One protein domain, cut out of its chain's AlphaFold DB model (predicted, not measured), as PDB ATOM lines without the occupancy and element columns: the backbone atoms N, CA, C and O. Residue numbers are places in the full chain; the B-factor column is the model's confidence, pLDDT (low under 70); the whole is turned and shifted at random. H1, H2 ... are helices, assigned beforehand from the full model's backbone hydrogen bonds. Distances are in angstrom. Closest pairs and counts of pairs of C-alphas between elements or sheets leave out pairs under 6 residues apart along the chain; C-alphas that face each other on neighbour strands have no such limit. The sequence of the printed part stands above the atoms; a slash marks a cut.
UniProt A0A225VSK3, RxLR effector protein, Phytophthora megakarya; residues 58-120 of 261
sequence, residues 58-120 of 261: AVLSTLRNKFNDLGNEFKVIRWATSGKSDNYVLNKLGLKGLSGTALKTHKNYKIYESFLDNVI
ATOM      1  N   ALA A  58     272.250 483.813 579.142       43.38
ATOM      2  CA  ALA A  58     273.259 483.289 578.220       43.38
ATOM      3  C   ALA A  58     272.868 483.558 576.754       43.38
ATOM      4  O   ALA A  58     273.675 484.095 575.987       43.38
ATOM      5  N   VAL A  59     271.611 483.310 576.383       35.44
ATOM      6  CA  VAL A  59     271.092 483.578 575.028       35.44
ATOM      7  C   VAL A  59     271.035 485.082 574.737       35.44
ATOM      8  O   VAL A  59     271.548 485.531 573.708       35.44
ATOM      9  N   LEU A  60     270.518 485.893 575.666       28.19
ATOM     10  CA  LEU A  60     270.489 487.355 575.552       28.19
ATOM     11  C   LEU A  60     271.893 487.958 575.553       28.19
ATOM     12  O   LEU A  60     272.113 488.952 574.865       28.19
ATOM     13  N   SER A  61     272.859 487.377 576.271       41.81
ATOM     14  CA  SER A  61     274.261 487.809 576.206       41.81
ATOM     15  C   SER A  61     274.884 487.482 574.852       41.81
ATOM     16  O   SER A  61     275.569 488.327 574.290       41.81
ATOM     17  N   THR A  62     274.576 486.322 574.271       39.22
ATOM     18  CA  THR A  62     275.059 485.927 572.941       39.22
ATOM     19  C   THR A  62     274.461 486.818 571.852       39.22
ATOM     20  O   THR A  62     275.187 487.300 570.983       39.22
ATOM     21  N   LEU A  63     273.160 487.113 571.927       27.84
ATOM     22  CA  LEU A  63     272.492 488.061 571.034       27.84
ATOM     23  C   LEU A  63     273.033 489.480 571.223       27.84
ATOM     24  O   LEU A  63     273.395 490.124 570.244       27.84
ATOM     25  N   ARG A  64     273.177 489.957 572.465       41.56
ATOM     26  CA  ARG A  64     273.762 491.270 572.774       41.56
ATOM     27  C   ARG A  64     275.204 491.380 572.284       41.56
ATOM     28  O   ARG A  64     275.565 492.424 571.758       41.56
ATOM     29  N   ASN A  65     276.004 490.324 572.404       50.75
ATOM     30  CA  ASN A  65     277.363 490.274 571.867       50.75
ATOM     31  C   ASN A  65     277.346 490.357 570.337       50.75
ATOM     32  O   ASN A  65     278.067 491.180 569.789       50.75
ATOM     33  N   LYS A  66     276.448 489.635 569.651       42.34
ATOM     34  CA  LYS A  66     276.269 489.752 568.191       42.34
ATOM     35  C   LYS A  66     275.789 491.139 567.747       42.34
ATOM     36  O   LYS A  66     276.299 491.666 566.766       42.34
ATOM     37  N   PHE A  67     274.848 491.755 568.465       32.31
ATOM     38  CA  PHE A  67     274.386 493.122 568.186       32.31
ATOM     39  C   PHE A  67     275.468 494.169 568.478       32.31
ATOM     40  O   PHE A  67     275.600 495.138 567.731       32.31
ATOM     41  N   ASN A  68     276.267 493.967 569.528       56.94
ATOM     42  CA  ASN A  68     277.428 494.801 569.828       56.94
ATOM     43  C   ASN A  68     278.516 494.640 568.761       56.94
ATOM     44  O   ASN A  68     279.104 495.642 568.363       56.94
ATOM     45  N   ASP A  69     278.758 493.425 568.270       60.03
ATOM     46  CA  ASP A  69     279.713 493.144 567.196       60.03
ATOM     47  C   ASP A  69     279.267 493.790 565.880       60.03
ATOM     48  O   ASP A  69     280.057 494.515 565.278       60.03
ATOM     49  N   LEU A  70     277.986 493.667 565.502       52.12
ATOM     50  CA  LEU A  70     277.412 494.378 564.351       52.12
ATOM     51  C   LEU A  70     277.520 495.901 564.517       52.12
ATOM     52  O   LEU A  70     277.950 496.615 563.611       52.12
ATOM     53  N   GLY A  71     277.142 496.421 565.688       64.69
ATOM     54  CA  GLY A  71     277.213 497.850 565.988       64.69
ATOM     55  C   GLY A  71     278.647 498.385 565.935       64.69
ATOM     56  O   GLY A  71     278.883 499.488 565.432       64.69
ATOM     57  N   ASN A  72     279.614 497.595 566.407       72.94
ATOM     58  CA  ASN A  72     281.036 497.903 566.313       72.94
ATOM     59  C   ASN A  72     281.529 497.842 564.863       72.94
ATOM     60  O   ASN A  72     282.249 498.751 564.458       72.94
ATOM     61  N   GLU A  73     281.105 496.860 564.070       73.81
ATOM     62  CA  GLU A  73     281.454 496.733 562.652       73.81
ATOM     63  C   GLU A  73     280.960 497.935 561.832       73.81
ATOM     64  O   GLU A  73     281.764 498.614 561.193       73.81
ATOM     65  N   PHE A  74     279.677 498.303 561.934       76.75
ATOM     66  CA  PHE A  74     279.134 499.484 561.245       76.75
ATOM     67  C   PHE A  74     279.828 500.783 561.663       76.75
ATOM     68  O   PHE A  74     280.095 501.663 560.839       76.75
ATOM     69  N   LYS A  75     280.120 500.925 562.959       87.00
ATOM     70  CA  LYS A  75     280.835 502.081 563.509       87.00
ATOM     71  C   LYS A  75     282.261 502.162 562.969       87.00
ATOM     72  O   LYS A  75     282.699 503.251 562.599       87.00
ATOM     73  N   VAL A  76     282.954 501.029 562.899       85.12
ATOM     74  CA  VAL A  76     284.304 500.910 562.349       85.12
ATOM     75  C   VAL A  76     284.322 501.237 560.856       85.12
ATOM     76  O   VAL A  76     285.123 502.076 560.441       85.12
ATOM     77  N   ILE A  77     283.403 500.666 560.073       81.94
ATOM     78  CA  ILE A  77     283.243 500.973 558.645       81.94
ATOM     79  C   ILE A  77     283.017 502.473 558.464       81.94
ATOM     80  O   ILE A  77     283.729 503.111 557.692       81.94
ATOM     81  N   ARG A  78     282.087 503.069 559.223       88.12
ATOM     82  CA  ARG A  78     281.812 504.510 559.155       88.12
ATOM     83  C   ARG A  78     283.050 505.343 559.479       88.12
ATOM     84  O   ARG A  78     283.282 506.355 558.826       88.12
ATOM     85  N   TRP A  79     283.824 504.973 560.496       90.25
ATOM     86  CA  TRP A  79     285.055 505.692 560.827       90.25
ATOM     87  C   TRP A  79     286.085 505.618 559.706       90.25
ATOM     88  O   TRP A  79     286.671 506.652 559.383       90.25
ATOM     89  N   ALA A  80     286.267 504.442 559.108       85.56
ATOM     90  CA  ALA A  80     287.185 504.241 557.996       85.56
ATOM     91  C   ALA A  80     286.761 505.050 556.761       85.56
ATOM     92  O   ALA A  80     287.552 505.831 556.237       85.56
ATOM     93  N   THR A  81     285.495 504.948 556.347       81.38
ATOM     94  CA  THR A  81     284.975 505.664 555.168       81.38
ATOM     95  C   THR A  81     284.872 507.174 555.378       81.38
ATOM     96  O   THR A  81     284.972 507.936 554.424       81.38
ATOM     97  N   SER A  82     284.723 507.635 556.625       84.06
ATOM     98  CA  SER A  82     284.741 509.066 556.970       84.06
ATOM     99  C   SER A  82     286.152 509.619 557.217       84.06
ATOM    100  O   SER A  82     286.272 510.740 557.718       84.06
ATOM    101  N   GLY A  83     287.208 508.833 556.972       83.62
ATOM    102  CA  GLY A  83     288.600 509.269 557.119       83.62
ATOM    103  C   GLY A  83     288.987 509.674 558.545       83.62
ATOM    104  O   GLY A  83     289.734 510.632 558.741       83.62
ATOM    105  N   LYS A  84     288.444 509.007 559.574       90.94
ATOM    106  CA  LYS A  84     288.859 509.277 560.960       90.94
ATOM    107  C   LYS A  84     290.318 508.873 561.168       90.94
ATOM    108  O   LYS A  84     290.762 507.874 560.624       90.94
ATOM    109  N   SER A  85     291.052 509.644 561.971       88.31
ATOM    110  CA  SER A  85     292.465 509.376 562.247       88.31
ATOM    111  C   SER A  85     292.663 508.272 563.285       88.31
ATOM    112  O   SER A  85     291.826 508.080 564.174       88.31
ATOM    113  N   ASP A  86     293.824 507.619 563.238       86.38
ATOM    114  CA  ASP A  86     294.247 506.617 564.220       86.38
ATOM    115  C   ASP A  86     294.130 507.138 565.652       86.38
ATOM    116  O   ASP A  86     293.505 506.504 566.496       86.38
ATOM    117  N   ASN A  87     294.637 508.345 565.917       90.75
ATOM    118  CA  ASN A  87     294.564 508.967 567.240       90.75
ATOM    119  C   ASN A  87     293.108 509.168 567.705       90.75
ATOM    120  O   ASN A  87     292.786 508.936 568.872       90.75
ATOM    121  N   TYR A  88     292.202 509.553 566.798       93.25
ATOM    122  CA  TYR A  88     290.780 509.675 567.125       93.25
ATOM    123  C   TYR A  88     290.185 508.320 567.533       93.25
ATOM    124  O   TYR A  88     289.498 508.234 568.555       93.25
ATOM    125  N   VAL A  89     290.449 507.266 566.757       91.06
ATOM    126  CA  VAL A  89     289.892 505.930 567.004       91.06
ATOM    127  C   VAL A  89     290.504 505.299 568.254       91.06
ATOM    128  O   VAL A  89     289.756 504.819 569.106       91.06
ATOM    129  N   LEU A  90     291.824 505.387 568.434       91.31
ATOM    130  CA  LEU A  90     292.519 504.939 569.645       91.31
ATOM    131  C   LEU A  90     291.939 505.610 570.892       91.31
ATOM    132  O   LEU A  90     291.620 504.929 571.866       91.31
ATOM    133  N   ASN A  91     291.710 506.925 570.849       94.38
ATOM    134  CA  ASN A  91     291.073 507.645 571.948       94.38
ATOM    135  C   ASN A  91     289.640 507.151 572.213       94.38
ATOM    136  O   ASN A  91     289.273 506.890 573.356       94.38
ATOM    137  N   LYS A  92     288.829 506.961 571.164       93.56
ATOM    138  CA  LYS A  92     287.447 506.461 571.299       93.56
ATOM    139  C   LYS A  92     287.355 505.017 571.786       93.56
ATOM    140  O   LYS A  92     286.314 504.641 572.321       93.56
ATOM    141  N   LEU A  93     288.401 504.223 571.593       91.88
ATOM    142  CA  LEU A  93     288.484 502.841 572.058       91.88
ATOM    143  C   LEU A  93     289.168 502.704 573.425       91.88
ATOM    144  O   LEU A  93     289.270 501.583 573.927       91.88
ATOM    145  N   GLY A  94     289.608 503.811 574.036       93.88
ATOM    146  CA  GLY A  94     290.346 503.791 575.302       93.88
ATOM    147  C   GLY A  94     291.740 503.167 575.178       93.88
ATOM    148  O   GLY A  94     292.261 502.643 576.150       93.88
ATOM    149  N   LEU A  95     292.321 503.184 573.977       93.56
ATOM    150  CA  LEU A  95     293.638 502.617 573.666       93.56
ATOM    151  C   LEU A  95     294.748 503.676 573.647       93.56
ATOM    152  O   LEU A  95     295.918 503.354 573.451       93.56
ATOM    153  N   LYS A  96     294.392 504.955 573.796       94.81
ATOM    154  CA  LYS A  96     295.351 506.059 573.745       94.81
ATOM    155  C   LYS A  96     296.375 505.920 574.876       94.81
ATOM    156  O   LYS A  96     296.000 505.780 576.032       94.81
ATOM    157  N   GLY A  97     297.658 505.989 574.523       90.25
ATOM    158  CA  GLY A  97     298.771 505.830 575.463       90.25
ATOM    159  C   GLY A  97     299.180 504.378 575.727       90.25
ATOM    160  O   GLY A  97     300.215 504.158 576.346       90.25
ATOM    161  N   LEU A  98     298.429 503.387 575.230       93.69
ATOM    162  CA  LEU A  98     298.851 501.988 575.267       93.69
ATOM    163  C   LEU A  98     299.797 501.690 574.099       93.69
ATOM    164  O   LEU A  98     299.595 502.160 572.980       93.69
ATOM    165  N   SER A  99     300.803 500.853 574.341       90.25
ATOM    166  CA  SER A  99     301.745 500.395 573.319       90.25
ATOM    167  C   SER A  99     302.162 498.940 573.560       90.25
ATOM    168  O   SER A  99     301.845 498.344 574.594       90.25
ATOM    169  N   GLY A 100     302.829 498.336 572.571       90.69
ATOM    170  CA  GLY A 100     303.384 496.984 572.671       90.69
ATOM    171  C   GLY A 100     302.357 495.934 573.108       90.69
ATOM    172  O   GLY A 100     301.256 495.851 572.561       90.69
ATOM    173  N   THR A 101     302.725 495.129 574.104       92.56
ATOM    174  CA  THR A 101     301.865 494.073 574.651       92.56
ATOM    175  C   THR A 101     300.591 494.635 575.279       92.56
ATOM    176  O   THR A 101     299.524 494.085 575.036       92.56
ATOM    177  N   ALA A 102     300.675 495.751 576.013       91.56
ATOM    178  CA  ALA A 102     299.521 496.356 576.684       91.56
ATOM    179  C   ALA A 102     298.439 496.816 575.695       91.56
ATOM    180  O   ALA A 102     297.248 496.700 575.974       91.56
ATOM    181  N   LEU A 103     298.848 497.296 574.515       91.56
ATOM    182  CA  LEU A 103     297.919 497.604 573.430       91.56
ATOM    183  C   LEU A 103     297.291 496.324 572.864       91.56
ATOM    184  O   LEU A 103     296.070 496.240 572.769       91.56
ATOM    185  N   LYS A 104     298.115 495.327 572.516       83.69
ATOM    186  CA  LYS A 104     297.674 494.107 571.817       83.69
ATOM    187  C   LYS A 104     296.758 493.208 572.652       83.69
ATOM    188  O   LYS A 104     295.905 492.528 572.090       83.69
ATOM    189  N   THR A 105     296.920 493.185 573.974       91.00
ATOM    190  CA  THR A 105     296.091 492.362 574.873       91.00
ATOM    191  C   THR A 105     294.808 493.063 575.321       91.00
ATOM    192  O   THR A 105     293.941 492.433 575.928       91.00
ATOM    193  N   HIS A 106     294.642 494.352 575.011       93.50
ATOM    194  CA  HIS A 106     293.449 495.092 575.399       93.50
ATOM    195  C   HIS A 106     292.210 494.592 574.637       93.50
ATOM    196  O   HIS A 106     292.225 494.437 573.418       93.50
ATOM    197  N   LYS A 107     291.077 494.429 575.334       91.88
ATOM    198  CA  LYS A 107     289.824 493.886 574.763       91.88
ATOM    199  C   LYS A 107     289.321 494.609 573.503       91.88
ATOM    200  O   LYS A 107     288.737 493.987 572.624       91.88
ATOM    201  N   ASN A 108     289.569 495.917 573.400       90.75
ATOM    202  CA  ASN A 108     289.145 496.740 572.259       90.75
ATOM    203  C   ASN A 108     290.157 496.761 571.101       90.75
ATOM    204  O   ASN A 108     289.876 497.377 570.073       90.75
ATOM    205  N   TYR A 109     291.323 496.123 571.237       88.25
ATOM    206  CA  TYR A 109     292.359 496.131 570.201       88.25
ATOM    207  C   TYR A 109     291.875 495.489 568.895       88.25
ATOM    208  O   TYR A 109     292.070 496.068 567.832       88.25
ATOM    209  N   LYS A 110     291.107 494.393 568.967       87.75
ATOM    210  CA  LYS A 110     290.493 493.762 567.781       87.75
ATOM    211  C   LYS A 110     289.583 494.713 566.989       87.75
ATOM    212  O   LYS A 110     289.506 494.630 565.767       87.75
ATOM    213  N   ILE A 111     288.909 495.642 567.672       88.06
ATOM    214  CA  ILE A 111     288.069 496.662 567.023       88.06
ATOM    215  C   ILE A 111     288.954 497.670 566.276       88.06
ATOM    216  O   ILE A 111     288.610 498.096 565.176       88.06
ATOM    217  N   TYR A 112     290.107 498.029 566.847       87.06
ATOM    218  CA  TYR A 112     291.086 498.890 566.183       87.06
ATOM    219  C   TYR A 112     291.738 498.203 564.974       87.06
ATOM    220  O   TYR A 112     291.845 498.822 563.919       87.06
ATOM    221  N   GLU A 113     292.081 496.916 565.068       86.62
ATOM    222  CA  GLU A 113     292.577 496.142 563.918       86.62
ATOM    223  C   GLU A 113     291.551 496.084 562.782       86.62
ATOM    224  O   GLU A 113     291.892 496.327 561.625       86.62
ATOM    225  N   SER A 114     290.277 495.845 563.114       82.94
ATOM    226  CA  SER A 114     289.182 495.902 562.139       82.94
ATOM    227  C   SER A 114     289.072 497.283 561.483       82.94
ATOM    228  O   SER A 114     288.824 497.387 560.281       82.94
ATOM    229  N   PHE A 115     289.307 498.361 562.237       85.50
ATOM    230  CA  PHE A 115     289.348 499.713 561.680       85.50
ATOM    231  C   PHE A 115     290.476 499.907 560.676       85.50
ATOM    232  O   PHE A 115     290.205 500.374 559.570       85.50
ATOM    233  N   LEU A 116     291.698 499.491 561.005       86.50
ATOM    234  CA  LEU A 116     292.826 499.575 560.077       86.50
ATOM    235  C   LEU A 116     292.572 498.765 558.797       86.50
ATOM    236  O   LEU A 116     292.831 499.247 557.694       86.50
ATOM    237  N   ASP A 117     291.999 497.566 558.923       82.38
ATOM    238  CA  ASP A 117     291.650 496.735 557.767       82.38
ATOM    239  C   ASP A 117     290.575 497.393 556.884       82.38
ATOM    240  O   ASP A 117     290.688 497.379 555.657       82.38
ATOM    241  N   ASN A 118     289.571 498.037 557.487       83.50
ATOM    242  CA  ASN A 118     288.544 498.780 556.753       83.50
ATOM    243  C   ASN A 118     289.087 500.048 556.080       83.50
ATOM    244  O   ASN A 118     288.660 500.362 554.969       83.50
ATOM    245  N   VAL A 119     290.043 500.751 556.698       84.38
ATOM    246  CA  VAL A 119     290.745 501.879 556.059       84.38
ATOM    247  C   VAL A 119     291.463 501.400 554.800       84.38
ATOM    248  O   VAL A 119     291.283 501.989 553.734       84.38
ATOM    249  N   ILE A 120     292.208 500.292 554.896       85.81
ATOM    250  CA  ILE A 120     292.890 499.698 553.741       85.81
ATOM    251  C   ILE A 120     291.862 499.304 552.679       85.81
ATOM    252  O   ILE A 120     291.966 499.764 551.548       85.81
TER     253      ILE A 120
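AT A GLANCE: This is residues 58 to 120 of the 261 residues of the protein "RxLR effector protein" of Phytophthora megakarya (UniProt A0A225VSK3). A small helical body sends out one long arm: H1, the longest helix, sticks out of it with residues 58 to 68, and its last part, residues 72 to 81, is packed against H4. H2 lies close to both H1 and H4, while the short H3 sits at the end of the body where H4 begins. The printed part has 63 residues with four named helices, H1, H2, H3 and H4 in that order, and no named strand; the class is all helix. It is only just compact, close to loose, with a radius of gyration of the C-alphas of 12.5 A, and it spans 35 by 28 by 17 A, the arm making much of the length.

HOW THE PARTS SIT: Begin with H1, residues 58 to 81, and look first at residues 58 to 68, which stand free. Farther on, residues 72 to 81 alone touch H4, residues 109 to 120; the closest C-alphas are those of Ala 80 and Val 119, 4.7 A apart. These two helices run the same way at a steep tilt of 37 degrees, only just past shallow. H2, residues 86 to 92, is close to H1 but not clearly touching it, the closest C-alphas being those of Trp 79 and Val 89 at 7.8 A. H1 and H2 run opposite ways at a steep tilt of 35.1 degrees, only just past shallow. H2 is also close to H4 but not clearly touching, with the C-alphas of Leu 90 and Tyr 112 closest at 7.1 A; they run opposite ways at a steep tilt of 39 degrees. H3, residues 100 to 104, is close to H4 but not clearly touching, the closest C-alphas being those of Leu 103 and Tyr 109 at 6.6 A. H3 is apart from H1 and from H2. In H1, H2, H3 and H4, every O i to N i+4 pair is within hydrogen-bond range.

IN THESE COORDINATES: Find C-alpha 58 at (273.259, 483.289, 578.220); from there H1 runs 34.2 A to C-alpha 81 at (284.975, 505.664, 555.168). A tight link of 4 residues leads to H2, 9.8 A from Asp 86 to Lys 92. A short link of 7 residues leads to H3, 6.5 A from Gly 100 to Lys 104. After a tight link of 4 residues, H4 runs 16.9 A from Tyr 109 to C-alpha 120 at (292.890, 499.698, 553.741).

THE WHOLE: The two C-alphas farthest apart are those of Ala 58 and Gly 83, at 36.8 A. Without residues 58 to 68 the body has 52 residues and spans 27 by 21 by 18 A. The printed part has no cut, and no link is long. The mean pLDDT of the printed part is 78.1; look for low confidence, under 70, at residues 58 to 71 of H1.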